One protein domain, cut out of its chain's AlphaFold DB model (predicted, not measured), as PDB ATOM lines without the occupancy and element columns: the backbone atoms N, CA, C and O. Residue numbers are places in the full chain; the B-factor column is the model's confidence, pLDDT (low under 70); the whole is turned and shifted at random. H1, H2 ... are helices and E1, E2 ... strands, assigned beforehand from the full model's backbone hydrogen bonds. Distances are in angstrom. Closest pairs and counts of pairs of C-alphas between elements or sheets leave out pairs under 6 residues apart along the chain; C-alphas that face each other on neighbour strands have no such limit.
ATOM      1  N   LEU A 152     127.202 158.717 146.324       74.25
ATOM      2  CA  LEU A 152     125.958 158.251 146.944       74.25
ATOM      3  C   LEU A 152     124.738 158.379 146.017       74.25
ATOM      4  O   LEU A 152     123.856 157.523 146.046       74.25
ATOM      5  N   ALA A 153     124.663 159.439 145.210       78.12
ATOM      6  CA  ALA A 153     123.496 159.716 144.377       78.12
ATOM      7  C   ALA A 153     123.462 158.917 143.065       78.12
ATOM      8  O   ALA A 153     122.374 158.597 142.581       78.12
ATOM      9  N   LYS A 154     124.623 158.649 142.456       85.56
ATOM     10  CA  LYS A 154     124.716 158.131 141.080       85.56
ATOM     11  C   LYS A 154     125.432 156.791 140.973       85.56
ATOM     12  O   LYS A 154     125.114 156.037 140.057       85.56
ATOM     13  N   GLN A 155     126.399 156.496 141.843       90.25
ATOM     14  CA  GLN A 155     127.181 155.263 141.741       90.25
ATOM     15  C   GLN A 155     126.309 154.050 142.075       90.25
ATOM     16  O   GLN A 155     125.571 154.052 143.060       90.25
ATOM     17  N   GLY A 156     126.418 152.997 141.271       91.31
ATOM     18  CA  GLY A 156     125.696 151.750 141.478       91.31
ATOM     19  C   GLY A 156     125.122 151.158 140.199       91.31
ATOM     20  O   GLY A 156     125.200 151.759 139.129       91.31
ATOM     21  N   LEU A 157     124.533 149.969 140.329       92.44
ATOM     22  CA  LEU A 157     123.761 149.300 139.282       92.44
ATOM     23  C   LEU A 157     122.261 149.429 139.562       92.44
ATOM     24  O   LEU A 157     121.786 149.105 140.652       92.44
ATOM     25  N   PHE A 158     121.508 149.854 138.553       91.75
ATOM     26  CA  PHE A 158     120.068 150.065 138.610       91.75
ATOM     27  C   PHE A 158     119.373 149.219 137.545       91.75
ATOM     28  O   PHE A 158     119.665 149.310 136.357       91.75
ATOM     29  N   PHE A 159     118.407 148.401 137.962       90.81
ATOM     30  CA  PHE A 159     117.607 147.578 137.057       90.81
ATOM     31  C   PHE A 159     116.245 148.233 136.805       90.81
ATOM     32  O   PHE A 159     115.522 148.602 137.733       90.81
ATOM     33  N   ARG A 160     115.869 148.379 135.533       90.12
ATOM     34  CA  ARG A 160     114.571 148.914 135.104       90.12
ATOM     35  C   ARG A 160     113.557 147.785 134.938       90.12
ATOM     36  O   ARG A 160     113.898 146.609 134.848       90.12
ATOM     37  N   LYS A 161     112.274 148.146 134.853       89.38
ATOM     38  CA  LYS A 161     111.202 147.171 134.606       89.38
ATOM     39  C   LYS A 161     111.439 146.416 133.289       89.38
ATOM     40  O   LYS A 161     111.853 147.042 132.309       89.38
ATOM     41  N   PRO A 162     111.122 145.110 133.236       92.88
ATOM     42  CA  PRO A 162     111.284 144.325 132.025       92.88
ATOM     43  C   PRO A 162     110.407 144.879 130.899       92.88
ATOM     44  O   PRO A 162     109.230 145.193 131.094       92.88
ATOM     45  N   ARG A 163     110.968 144.968 129.695       90.44
ATOM     46  CA  ARG A 163     110.259 145.365 128.477       90.44
ATOM     47  C   ARG A 163     110.611 144.384 127.369       90.44
ATOM     48  O   ARG A 163     111.777 144.196 127.055       90.44
ATOM     49  N   ARG A 164     109.586 143.769 126.762       92.50
ATOM     50  CA  ARG A 164     109.748 142.753 125.699       92.50
ATOM     51  C   ARG A 164     110.652 141.571 126.115       92.50
ATOM     52  O   ARG A 164     111.411 141.072 125.300       92.50
ATOM     53  N   GLY A 165     110.581 141.146 127.380       90.56
ATOM     54  CA  GLY A 165     111.387 140.033 127.908       90.56
ATOM     55  C   GLY A 165     112.841 140.379 128.250       90.56
ATOM     56  O   GLY A 165     113.564 139.508 128.714       90.56
ATOM     57  N   LEU A 166     113.261 141.634 128.070       90.12
ATOM     58  CA  LEU A 166     114.594 142.120 128.424       90.12
ATOM     59  C   LEU A 166     114.512 143.042 129.643       90.12
ATOM     60  O   LEU A 166     113.571 143.832 129.761       90.12
ATOM     61  N   ILE A 167     115.504 142.971 130.528       91.94
ATOM     62  CA  ILE A 167     115.685 143.910 131.641       91.94
ATOM     63  C   ILE A 167     116.774 144.897 131.227       91.94
ATOM     64  O   ILE A 167     117.911 144.503 130.990       91.94
ATOM     65  N   HIS A 168     116.421 146.176 131.119       90.06
ATOM     66  CA  HIS A 168     117.413 147.235 130.948       90.06
ATOM     67  C   HIS A 168     118.077 147.496 132.295       90.06
ATOM     68  O   HIS A 168     117.372 147.716 133.280       90.06
ATOM     69  N   PHE A 169     119.403 147.505 132.329       91.38
ATOM     70  CA  PHE A 169     120.156 147.974 133.480       91.38
ATOM     71  C   PHE A 169     121.034 149.154 133.070       91.38
ATOM     72  O   PHE A 169     121.537 149.204 131.949       91.38
ATOM     73  N   ASP A 170     121.172 150.107 133.975       91.50
ATOM     74  CA  ASP A 170     122.023 151.283 133.848       91.50
ATOM     75  C   ASP A 170     122.758 151.523 135.162       91.50
ATOM     76  O   ASP A 170     122.329 151.065 136.217       91.50
ATOM     77  N   GLY A 171     123.901 152.194 135.108       89.69
ATOM     78  CA  GLY A 171     124.704 152.413 136.297       89.69
ATOM     79  C   GLY A 171     125.900 153.310 136.046       89.69
ATOM     80  O   GLY A 171     126.340 153.476 134.908       89.69
ATOM     81  N   HIS A 172     126.426 153.868 137.130       91.25
ATOM     82  CA  HIS A 172     127.681 154.607 137.129       91.25
ATOM     83  C   HIS A 172     128.673 153.914 138.057       91.25
ATOM     84  O   HIS A 172     128.316 153.445 139.137       91.25
ATOM     85  N   MET A 173     129.925 153.863 137.632       88.75
ATOM     86  CA  MET A 173     131.031 153.257 138.365       88.75
ATOM     87  C   MET A 173     132.219 154.219 138.352       88.75
ATOM     88  O   MET A 173     132.303 155.080 137.471       88.75
ATOM     89  N   THR A 174     133.111 154.108 139.335       86.56
ATOM     90  CA  THR A 174     134.371 154.865 139.301       86.56
ATOM     91  C   THR A 174     135.258 154.353 138.168       86.56
ATOM     92  O   THR A 174     135.067 153.241 137.673       86.56
ATOM     93  N   ILE A 175     136.248 155.149 137.760       83.19
ATOM     94  CA  ILE A 175     137.204 154.746 136.717       83.19
ATOM     95  C   ILE A 175     137.926 153.455 137.119       83.19
ATOM     96  O   ILE A 175     138.019 152.530 136.323       83.19
ATOM     97  N   GLU A 176     138.359 153.342 138.374       81.56
ATOM     98  CA  GLU A 176     138.989 152.124 138.893       81.56
ATOM     99  C   GLU A 176     138.069 150.895 138.790       81.56
ATOM    100  O   GLU A 176     138.494 149.817 138.369       81.56
ATOM    101  N   GLN A 177     136.791 151.039 139.150       87.06
ATOM    102  CA  GLN A 177     135.805 149.963 139.032       87.06
ATOM    103  C   GLN A 177     135.569 149.573 137.566       87.06
ATOM    104  O   GLN A 177     135.494 148.383 137.254       87.06
ATOM    105  N   TYR A 178     135.497 150.564 136.673       87.44
ATOM    106  CA  TYR A 178     135.373 150.359 135.232       87.44
ATOM    107  C   TYR A 178     136.569 149.606 134.659       87.44
ATOM    108  O   TYR A 178     136.375 148.589 133.996       87.44
ATOM    109  N   GLU A 179     137.794 150.041 134.951       83.88
ATOM    110  CA  GLU A 179     139.006 149.379 134.468       83.88
ATOM    111  C   GLU A 179     139.062 147.922 134.940       83.88
ATOM    112  O   GLU A 179     139.287 147.023 134.133       83.88
ATOM    113  N   ASN A 180     138.768 147.652 136.216       81.31
ATOM    114  CA  ASN A 180     138.733 146.288 136.747       81.31
ATOM    115  C   ASN A 180     137.692 145.401 136.044       81.31
ATOM    116  O   ASN A 180     137.982 144.257 135.680       81.31
ATOM    117  N   LEU A 181     136.482 145.925 135.830       86.56
ATOM    118  CA  LEU A 181     135.420 145.203 135.136       86.56
ATOM    119  C   LEU A 181     135.793 144.936 133.671       86.56
ATOM    120  O   LEU A 181     135.657 143.809 133.189       86.56
ATOM    121  N   MET A 182     136.295 145.952 132.970       84.75
ATOM    122  CA  MET A 182     136.654 145.857 131.557       84.75
ATOM    123  C   MET A 182     137.869 144.973 131.320       84.75
ATOM    124  O   MET A 182     137.892 144.254 130.326       84.75
ATOM    125  N   VAL A 183     138.840 144.944 132.234       80.38
ATOM    126  CA  VAL A 183     139.942 143.978 132.201       80.38
ATOM    127  C   VAL A 183     139.389 142.550 132.187       80.38
ATOM    128  O   VAL A 183     139.755 141.771 131.309       80.38
ATOM    129  N   ALA A 184     138.456 142.211 133.079       79.50
ATOM    130  CA  ALA A 184     137.888 140.865 133.136       79.50
ATOM    131  C   ALA A 184     136.986 140.525 131.940       79.50
ATOM    132  O   ALA A 184     137.081 139.423 131.395       79.50
ATOM    133  N   ILE A 185     136.139 141.465 131.500       81.56
ATOM    134  CA  ILE A 185     135.329 141.302 130.282       81.56
ATOM    135  C   ILE A 185     136.249 141.104 129.082       81.56
ATOM    136  O   ILE A 185     136.057 140.172 128.303       81.56
ATOM    137  N   GLY A 186     137.273 141.947 128.956       73.69
ATOM    138  CA  GLY A 186     138.279 141.872 127.910       73.69
ATOM    139  C   GLY A 186     138.969 140.514 127.889       73.69
ATOM    140  O   GLY A 186     139.106 139.941 126.815       73.69
ATOM    141  N   THR A 187     139.306 139.950 129.055       73.00
ATOM    142  CA  THR A 187     139.832 138.583 129.153       73.00
ATOM    143  C   THR A 187     138.836 137.527 128.692       73.00
ATOM    144  O   THR A 187     139.167 136.643 127.904       73.00
ATOM    145  N   ALA A 188     137.601 137.584 129.185       73.31
ATOM    146  CA  ALA A 188     136.597 136.562 128.905       73.31
ATOM    147  C   ALA A 188     136.164 136.544 127.427       73.31
ATOM    148  O   ALA A 188     135.868 135.474 126.877       73.31
ATOM    149  N   THR A 189     136.135 137.726 126.805       71.50
ATOM    150  CA  THR A 189     135.715 137.960 125.416       71.50
ATOM    151  C   THR A 189     136.851 137.860 124.407       71.50
ATOM    152  O   THR A 189     136.567 137.804 123.212       71.50
ATOM    153  N   ASN A 190     138.109 137.789 124.855       66.31
ATOM    154  CA  ASN A 190     139.244 137.615 123.961       66.31
ATOM    155  C   ASN A 190     139.053 136.335 123.117       66.31
ATOM    156  O   ASN A 190     138.933 135.245 123.694       66.31
ATOM    157  N   PRO A 191     139.003 136.437 121.775       58.84
ATOM    158  CA  PRO A 191     138.871 135.268 120.908       58.84
ATOM    159  C   PRO A 191     140.116 134.366 120.959       58.84
ATOM    160  O   PRO A 191     140.000 133.157 120.768       58.84
ATOM    161  N   GLY A 533     122.050 150.179 145.135       87.06
ATOM    162  CA  GLY A 533     122.747 150.182 143.847       87.06
ATOM    163  C   GLY A 533     124.263 150.012 143.986       87.06
ATOM    164  O   GLY A 533     124.858 149.270 143.206       87.06
ATOM    165  N   GLN A 534     124.883 150.645 144.989       88.81
ATOM    166  CA  GLN A 534     126.311 150.476 145.288       88.81
ATOM    167  C   GLN A 534     126.627 149.042 145.730       88.81
ATOM    168  O   GLN A 534     127.564 148.449 145.210       88.81
ATOM    169  N   LYS A 535     125.800 148.436 146.594       88.81
ATOM    170  CA  LYS A 535     125.984 147.035 147.020       88.81
ATOM    171  C   LYS A 535     125.902 146.049 145.852       88.81
ATOM    172  O   LYS A 535     126.677 145.101 145.795       88.81
ATOM    173  N   LEU A 536     124.982 146.274 144.908       90.38
ATOM    174  CA  LEU A 536     124.885 145.461 143.690       90.38
ATOM    175  C   LEU A 536     126.131 145.591 142.807       90.38
ATOM    176  O   LEU A 536     126.599 144.592 142.263       90.38
ATOM    177  N   LEU A 537     126.657 146.811 142.661       90.56
ATOM    178  CA  LEU A 537     127.886 147.061 141.911       90.56
ATOM    179  C   LEU A 537     129.091 146.382 142.572       90.56
ATOM    180  O   LEU A 537     129.833 145.681 141.888       90.56
ATOM    181  N   ASP A 538     129.249 146.534 143.885       87.94
ATOM    182  CA  ASP A 538     130.327 145.895 144.645       87.94
ATOM    183  C   ASP A 538     130.242 144.368 144.535       87.94
ATOM    184  O   ASP A 538     131.230 143.726 144.198       87.94
ATOM    185  N   GLY A 539     129.045 143.788 144.684       87.94
ATOM    186  CA  GLY A 539     128.836 142.349 144.520       87.94
ATOM    187  C   GLY A 539     129.198 141.832 143.120       87.94
ATOM    188  O   GLY A 539     129.805 140.767 142.997       87.94
ATOM    189  N   LEU A 540     128.882 142.586 142.057       90.06
ATOM    190  CA  LEU A 540     129.316 142.248 140.695       90.06
ATOM    191  C   LEU A 540     130.847 142.252 140.586       90.06
ATOM    192  O   LEU A 540     131.432 141.319 140.036       90.06
ATOM    193  N   LEU A 541     131.494 143.297 141.103       87.25
ATOM    194  CA  LEU A 541     132.948 143.435 141.063       87.25
ATOM    195  C   LEU A 541     133.646 142.356 141.895       87.25
ATOM    196  O   LEU A 541     134.667 141.831 141.461       87.25
ATOM    197  N   ASP A 542     133.089 141.978 143.040       84.81
ATOM    198  CA  ASP A 542     133.611 140.901 143.879       84.81
ATOM    199  C   ASP A 542     133.510 139.545 143.178       84.81
ATOM    200  O   ASP A 542     134.470 138.775 143.206       84.81
ATOM    201  N   CYS A 543     132.416 139.276 142.456       84.00
ATOM    202  CA  CYS A 543     132.306 138.084 141.609       84.00
ATOM    203  C   CYS A 543     133.398 138.056 140.528       84.00
ATOM    204  O   CYS A 543     134.021 137.021 140.288       84.00
ATOM    205  N   VAL A 544     133.658 139.202 139.894       82.50
ATOM    206  CA  VAL A 544     134.699 139.346 138.872       82.50
ATOM    207  C   VAL A 544     136.099 139.146 139.461       82.50
ATOM    208  O   VAL A 544     136.897 138.384 138.914       82.50
ATOM    209  N   LYS A 545     136.396 139.779 140.601       78.12
ATOM    210  CA  LYS A 545     137.672 139.632 141.318       78.12
ATOM    211  C   LYS A 545     137.885 138.195 141.784       78.12
ATOM    212  O   LYS A 545     138.989 137.673 141.660       78.12
ATOM    213  N   LEU A 546     136.836 137.541 142.283       80.50
ATOM    214  CA  LEU A 546     136.880 136.137 142.671       80.50
ATOM    215  C   LEU A 546     137.225 135.259 141.466       80.50
ATOM    216  O   LEU A 546     138.159 134.467 141.549       80.50
ATOM    217  N   ALA A 547     136.548 135.447 140.330       76.38
ATOM    218  CA  ALA A 547     136.858 134.718 139.103       76.38
ATOM    219  C   ALA A 547     138.322 134.922 138.674       76.38
ATOM    220  O   ALA A 547     139.007 133.945 138.364       76.38
ATOM    221  N   ALA A 548     138.833 136.155 138.743       72.94
ATOM    222  CA  ALA A 548     140.226 136.468 138.425       72.94
ATOM    223  C   ALA A 548     141.244 135.782 139.354       72.94
ATOM    224  O   ALA A 548     142.307 135.384 138.885       72.94
ATOM    225  N   ARG A 549     140.913 135.576 140.636       73.25
ATOM    226  CA  ARG A 549     141.775 134.872 141.607       73.25
ATOM    227  C   ARG A 549     141.824 133.359 141.412       73.25
ATOM    228  O   ARG A 549     142.769 132.727 141.867       73.25
ATOM    229  N   THR A 550     140.817 132.764 140.771       74.44
ATOM    230  CA  THR A 550     140.748 131.300 140.604       74.44
ATOM    231  C   THR A 550     141.683 130.742 139.528       74.44
ATOM    232  O   THR A 550     141.645 129.540 139.288       74.44
ATOM    233  N   ASP A 551     142.481 131.582 138.852       67.31
ATOM    234  CA  ASP A 551     143.374 131.211 137.735       67.31
ATOM    235  C   ASP A 551     142.689 130.468 136.564       67.31
ATOM    236  O   ASP A 551     143.347 130.019 135.630       67.31
ATOM    237  N   ASN A 552     141.353 130.388 136.565       69.94
ATOM    238  CA  ASN A 552     140.555 129.708 135.542       69.94
ATOM    239  C   ASN A 552     140.187 130.613 134.356       69.94
ATOM    240  O   ASN A 552     139.607 130.143 133.373       69.94
ATOM    241  N   LEU A 553     140.482 131.915 134.437       68.56
ATOM    242  CA  LEU A 553     140.316 132.827 133.305       68.56
ATOM    243  C   LEU A 553     141.417 132.577 132.259       68.56
ATOM    244  O   LEU A 553     142.557 132.297 132.632       68.56
ATOM    245  N   PRO A 554     141.107 132.686 130.951       66.38
ATOM    246  CA  PRO A 554     142.103 132.494 129.901       66.38
ATOM    247  C   PRO A 554     143.233 133.526 130.010       66.38
ATOM    248  O   PRO A 554     143.025 134.637 130.499       66.38
ATOM    249  N   LEU A 555     144.428 133.182 129.526       68.19
ATOM    250  CA  LEU A 555     145.525 134.143 129.459       68.19
ATOM    251  C   LEU A 555     145.306 135.104 128.283       68.19
ATOM    252  O   LEU A 555     145.007 134.677 127.167       68.19
ATOM    253  N   ASN A 556     145.547 136.397 128.503       64.88
ATOM    254  CA  ASN A 556     145.535 137.411 127.447       64.88
ATOM    255  C   ASN A 556     146.933 137.586 126.860       64.88
ATOM    256  O   ASN A 556     147.751 138.369 127.357       64.88
ATOM    257  N   GLY A 557     147.218 136.812 125.813       59.06
ATOM    258  CA  GLY A 557     148.553 136.701 125.219       59.06
ATOM    259  C   GLY A 557     149.623 136.314 126.245       59.06
ATOM    260  O   GLY A 557     150.718 136.860 126.245       59.06
ATOM    261  N   GLY A 558     149.280 135.406 127.162       61.91
ATOM    262  CA  GLY A 558     150.202 134.875 128.169       61.91
ATOM    263  C   GLY A 558     150.282 135.656 129.484       61.91
ATOM    264  O   GLY A 558     151.103 135.318 130.332       61.91
ATOM    265  N   LEU A 559     149.435 136.672 129.687       67.50
ATOM    266  CA  LEU A 559     149.282 137.359 130.973       67.50
ATOM    267  C   LEU A 559     147.972 136.962 131.658       67.50
ATOM    268  O   LEU A 559     146.931 136.863 131.003       67.50
ATOM    269  N   LYS A 560     148.023 136.776 132.983       69.25
ATOM    270  CA  LYS A 560     146.823 136.664 133.822       69.25
ATOM    271  C   LYS A 560     146.024 137.971 133.776       69.25
ATOM    272  O   LYS A 560     146.557 139.027 133.435       69.25
ATOM    273  N   THR A 561     144.743 137.891 134.131       71.38
ATOM    274  CA  THR A 561     143.858 139.061 134.258       71.38
ATOM    275  C   THR A 561     144.439 140.017 135.300       71.38
ATOM    276  O   THR A 561     144.392 139.726 136.490       71.38
ATOM    277  N   GLN A 562     145.019 141.130 134.851       72.81
ATOM    278  CA  GLN A 562     145.693 142.111 135.702       72.81
ATOM    279  C   GLN A 562     145.341 143.531 135.249       72.81
ATOM    280  O   GLN A 562     145.264 143.801 134.046       72.81
ATOM    281  N   LEU A 563     145.148 144.433 136.210       75.50
ATOM    282  CA  LEU A 563     145.014 145.863 135.956       75.50
ATOM    283  C   LEU A 563     146.413 146.464 135.776       75.50
ATOM    284  O   LEU A 563     147.236 146.396 136.685       75.50
ATOM    285  N   LEU A 564     146.688 147.037 134.601       74.88
ATOM    286  CA  LEU A 564     147.936 147.751 134.338       74.88
ATOM    287  C   LEU A 564     147.693 149.259 134.416       74.88
ATOM    288  O   LEU A 564     146.958 149.814 133.598       74.88
ATOM    289  N   ILE A 565     148.349 149.901 135.380       75.81
ATOM    290  CA  ILE A 565     148.372 151.355 135.548       75.81
ATOM    291  C   ILE A 565     149.798 151.811 135.248       75.81
ATOM    292  O   ILE A 565     150.737 151.405 135.930       75.81
ATOM    293  N   THR A 566     149.970 152.622 134.207       75.38
ATOM    294  CA  THR A 566     151.282 153.151 133.814       75.38
ATOM    295  C   THR A 566     151.385 154.602 134.255       75.38
ATOM    296  O   THR A 566     150.528 155.406 133.918       75.38
ATOM    297  N   VAL A 567     152.421 154.954 135.007       73.69
ATOM    298  CA  VAL A 567     152.604 156.298 135.580       73.69
ATOM    299  C   VAL A 567     154.042 156.725 135.319       73.69
ATOM    300  O   VAL A 567     154.947 155.887 135.379       73.69
ATOM    301  N   SER A 568     154.272 158.001 135.010       73.75
ATOM    302  CA  SER A 568     155.642 158.511 134.923       73.75
ATOM    303  C   SER A 568     156.278 158.542 136.318       73.75
ATOM    304  O   SER A 568     155.589 158.703 137.323       73.75
ATOM    305  N   GLN A 569     157.602 158.395 136.408       68.81
ATOM    306  CA  GLN A 569     158.267 158.472 137.712       68.81
ATOM    307  C   GLN A 569     158.053 159.844 138.370       68.81
ATOM    308  O   GLN A 569     157.795 159.909 139.564       68.81
ATOM    309  N   ALA A 570     158.090 160.922 137.580       71.81
ATOM    310  CA  ALA A 570     157.842 162.270 138.076       71.81
ATOM    311  C   ALA A 570     156.437 162.410 138.677       71.81
ATOM    312  O   ALA A 570     156.303 163.008 139.734       71.81
ATOM    313  N   ASP A 571     155.411 161.839 138.040       73.19
ATOM    314  CA  ASP A 571     154.027 161.893 138.532       73.19
ATOM    315  C   ASP A 571     153.791 160.991 139.747       73.19
ATOM    316  O   ASP A 571     152.963 161.317 140.591       73.19
ATOM    317  N   LEU A 572     154.519 159.875 139.854       72.94
ATOM    318  CA  LEU A 572     154.461 158.996 141.024       72.94
ATOM    319  C   LEU A 572     155.140 159.622 142.251       72.94
ATOM    320  O   LEU A 572     154.681 159.423 143.372       72.94
ATOM    321  N   ASP A 573     156.230 160.363 142.036       73.81
ATOM    322  CA  ASP A 573     156.983 161.039 143.097       73.81
ATOM    323  C   ASP A 573     156.294 162.347 143.557       73.81
ATOM    324  O   ASP A 573     156.673 162.929 144.577       73.81
ATOM    325  N   ARG A 574     155.261 162.819 142.840       74.75
ATOM    326  CA  ARG A 574     154.433 163.953 143.272       74.75
ATOM    327  C   ARG A 574     153.555 163.563 144.460       74.75
ATOM    328  O   ARG A 574     152.812 162.589 144.427       74.75
ATOM    329  N   HIS A 575     153.585 164.394 145.499       67.25
ATOM    330  CA  HIS A 575     152.754 164.242 146.699       67.25
ATOM    331  C   HIS A 575     151.575 165.225 146.758       67.25
ATOM    332  O   HIS A 575     150.845 165.247 147.744       67.25
ATOM    333  N   ASP A 576     151.394 166.049 145.726       67.00
ATOM    334  CA  ASP A 576     150.318 167.043 145.629       67.00
ATOM    335  C   ASP A 576     149.007 166.475 145.053       67.00
ATOM    336  O   ASP A 576     148.001 167.178 145.031       67.00
ATOM    337  N   GLY A 577     149.004 165.205 144.629       63.78
ATOM    338  CA  GLY A 577     147.843 164.532 144.039       63.78
ATOM    339  C   GLY A 577     147.675 164.747 142.531       63.78
ATOM    340  O   GLY A 577     146.831 164.083 141.937       63.78
ATOM    341  N   THR A 578     148.520 165.570 141.897       67.56
ATOM    342  CA  THR A 578     148.379 166.006 140.489       67.56
ATOM    343  C   THR A 578     148.978 165.040 139.460       67.56
ATOM    344  O   THR A 578     149.128 165.372 138.281       67.56
ATOM    345  N   GLY A 579     149.388 163.846 139.889       72.06
ATOM    346  CA  GLY A 579     149.978 162.854 138.998       72.06
ATOM    347  C   GLY A 579     148.969 162.346 137.964       72.06
ATOM    348  O   GLY A 579     147.788 162.181 138.267       72.06
ATOM    349  N   THR A 580     149.430 162.041 136.751       75.88
ATOM    350  CA  THR A 580     148.609 161.385 135.721       75.88
ATOM    351  C   THR A 580     148.949 159.901 135.622       75.88
ATOM    352  O   THR A 580     150.108 159.515 135.479       75.88
ATOM    353  N   ALA A 581     147.921 159.058 135.633       76.81
ATOM    354  CA  ALA A 581     148.007 157.633 135.370       76.81
ATOM    355  C   ALA A 581     147.414 157.290 134.001       76.81
ATOM    356  O   ALA A 581     146.315 157.711 133.666       76.81
ATOM    357  N   PHE A 582     148.105 156.471 133.218       76.75
ATOM    358  CA  PHE A 582     147.603 155.903 131.973       76.75
ATOM    359  C   PHE A 582     147.021 154.519 132.235       76.75
ATOM    360  O   PHE A 582     147.717 153.594 132.664       76.75
ATOM    361  N   THR A 583     145.735 154.387 131.944       78.06
ATOM    362  CA  THR A 583     144.982 153.137 132.038       78.06
ATOM    363  C   THR A 583     144.665 152.577 130.662       78.06
ATOM    364  O   THR A 583     144.770 153.264 129.644       78.06
ATOM    365  N   THR A 584     144.299 151.301 130.629       75.75
ATOM    366  CA  THR A 584     144.180 150.545 129.381       75.75
ATOM    367  C   THR A 584     142.937 150.930 128.582       75.75
ATOM    368  O   THR A 584     143.008 151.008 127.356       75.75
ATOM    369  N   TYR A 585     141.801 151.157 129.249       77.12
ATOM    370  CA  TYR A 585     140.528 151.410 128.568       77.12
ATOM    371  C   TYR A 585     140.112 152.881 128.598       77.12
ATOM    372  O   TYR A 585     139.490 153.353 127.648       77.12
ATOM    373  N   THR A 586     140.459 153.608 129.657       76.00
ATOM    374  CA  THR A 586     140.060 155.009 129.852       76.00
ATOM    375  C   THR A 586     141.116 155.991 129.338       76.00
ATOM    376  O   THR A 586     140.776 157.110 128.960       76.00
ATOM    377  N   GLY A 587     142.385 155.578 129.241       74.62
ATOM    378  CA  GLY A 587     143.491 156.462 128.866       74.62
ATOM    379  C   GLY A 587     144.056 157.213 130.081       74.62
ATOM    380  O   GLY A 587     144.101 156.625 131.166       74.62
ATOM    381  N   PRO A 588     144.556 158.456 129.928       75.31
ATOM    382  CA  PRO A 588     145.103 159.221 131.037       75.31
ATOM    383  C   PRO A 588     143.985 159.689 131.949       75.31
ATOM    384  O   PRO A 588     142.957 160.192 131.503       75.31
ATOM    385  N   VAL A 589     144.213 159.506 133.233       76.56
ATOM    386  CA  VAL A 589     143.283 159.783 134.313       76.56
ATOM    387  C   VAL A 589     144.078 160.227 135.541       76.56
ATOM    388  O   VAL A 589     145.248 159.856 135.666       76.56
ATOM    389  N   PRO A 590     143.473 160.987 136.466       76.56
ATOM    390  CA  PRO A 590     144.072 161.293 137.762       76.56
ATOM    391  C   PRO A 590     144.691 160.067 138.430       76.56
ATOM    392  O   PRO A 590     144.009 159.057 138.636       76.56
ATOM    393  N   LEU A 591     145.942 160.174 138.873       76.44
ATOM    394  CA  LEU A 591     146.566 159.158 139.721       76.44
ATOM    395  C   LEU A 591     145.818 159.026 141.058       76.44
ATOM    396  O   LEU A 591     145.649 157.916 141.562       76.44
ATOM    397  N   ALA A 592     145.281 160.135 141.578       75.31
ATOM    398  CA  ALA A 592     144.492 160.181 142.810       75.31
ATOM    399  C   ALA A 592     143.197 159.342 142.768       75.31
ATOM    400  O   ALA A 592     142.616 159.036 143.812       75.31
ATOM    401  N   LEU A 593     142.719 158.934 141.585       76.50
ATOM    402  CA  LEU A 593     141.581 158.015 141.487       76.50
ATOM    403  C   LEU A 593     141.929 156.574 141.863       76.50
ATOM    404  O   LEU A 593     141.013 155.794 142.100       76.50
ATOM    405  N   PHE A 594     143.215 156.234 141.936       75.38
ATOM    406  CA  PHE A 594     143.690 154.890 142.257       75.38
ATOM    407  C   PHE A 594     144.271 154.797 143.669       75.38
ATOM    408  O   PHE A 594     144.912 153.803 143.973       75.38
ATOM    409  N   GLU A 595     144.052 155.783 144.549       69.44
ATOM    410  CA  GLU A 595     144.584 155.807 145.928       69.44
ATOM    411  C   GLU A 595     144.399 154.471 146.675       69.44
ATOM    412  O   GLU A 595     145.337 153.981 147.302       69.44
ATOM    413  N   GLN A 596     143.217 153.850 146.566       66.56
ATOM    414  CA  GLN A 596     142.932 152.549 147.187       66.56
ATOM    415  C   GLN A 596     143.693 151.403 146.507       66.56
ATOM    416  O   GLN A 596     144.334 150.606 147.190       66.56
ATOM    417  N   SER A 597     143.679 151.349 145.173       66.88
ATOM    418  CA  SER A 597     144.482 150.397 144.388       66.88
ATOM    419  C   SER A 597     145.992 150.543 144.627       66.88
ATOM    420  O   SER A 597     146.718 149.558 144.548       66.88
ATOM    421  N   LEU A 598     146.473 151.750 144.943       65.56
ATOM    422  CA  LEU A 598     147.873 152.055 145.244       65.56
ATOM    423  C   LEU A 598     148.296 151.644 146.665       65.56
ATOM    424  O   LEU A 598     149.494 151.613 146.940       65.56
ATOM    425  N   CYS A 599     147.359 151.272 147.547       60.31
ATOM    426  CA  CYS A 599     147.672 150.721 148.872       60.31
ATOM    427  C   CYS A 599     148.032 149.223 148.864       60.31
ATOM    428  O   CYS A 599     148.747 148.787 149.762       60.31
ATOM    429  N   ASP A 600     147.570 148.451 147.873       55.38
ATOM    430  CA  ASP A 600     147.882 147.017 147.704       55.38
ATOM    431  C   ASP A 600     148.401 146.616 146.290       55.38
ATOM    432  O   ASP A 600     148.026 145.564 145.766       55.38
ATOM    433  N   PRO A 601     149.217 147.433 145.587       52.75
ATOM    434  CA  PRO A 601     149.647 147.100 144.237       52.75
ATOM    435  C   PRO A 601     150.865 146.171 144.249       52.75
ATOM    436  O   PRO A 601     151.885 146.443 144.889       52.75
TER     437      PRO A 601
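What this domain is: This is residues 152 to 191 and 533 to 601 of the 722 residues of the protein "HNHc domain-containing protein" of Arthrobacter alpinus (UniProt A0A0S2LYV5). Two helices, H1 and H2, cross in the middle of the domain, with the strand hairpin E1 and E2 at one end and a small lobe of the hairpin E3 and E4 with the short helices H3 and H4 at the other. A long loop, residues 550 to 568, leads from H2 to that lobe. The printed part has 109 residues with four named helices and four named strands, in the order E1 E2 H1 H2 H3 E3 E4 H4; both two-stranded sheets are antiparallel and the class is mixed, helices and strands. It is only just loose, close to compact, with a radius of gyration of the C-alphas of 16.1 A, and spans 53 by 38 by 21 A.

Where its parts are: Find C-alpha 156 at (125.696, 151.750, 141.478), where E1 begins; it runs to residue 159, and E2 holds residues 169 to 172. H1, residues 175 to 189, is 20.3 A long. After the cut, H2 starts at C-alpha 533, (122.747, 150.182, 143.847), and runs 24.5 A to residue 549. Then come H3, residues 569 to 572, E3, 580 to 583, E4, 587 to 590, and H4, 591 to 594, ending at (143.690, 154.890, 142.257).

How they stand to each other: In the hairpin E1 and E2, look at N 158 and O 170, 2.8 A apart. The closest C-alphas of E1 and H2 are those of Gly 156 and Gln 534, 4.1 A. H2 touches H1 with residues 541 to 548 alone, closest at the C-alphas of Leu 181 and Leu 541, 6.7 A, at a steep tilt of 49 degrees, the same way. H1, with residues 175 to 176 alone, only just touches H4, with 3 pairs of C-alphas within 8 A, the closest Glu 176 and Phe 594, 6.4 A. In the hairpin E3 and E4, N 581 and O 589 are 2.8 A apart. The closest C-alphas of H3 and E3 are Asp 571 and Thr 580, 6.1 A. In H1 and H2 every O i to N i+4 pair is within hydrogen-bond range; H3 and H4 are too short for one.

The domain as a whole: The farthest C-alphas, Arg 164 and Asp 573, are 53.6 A apart. Residues 192 to 532 are not printed; C-alphas 191 and 533 lie 31.8 A apart across the cut. The link from H2 to H3 is long. The mean pLDDT of the printed part is 78.0; 24 residues are under 70, among them 551 to 560 and 595 to 601.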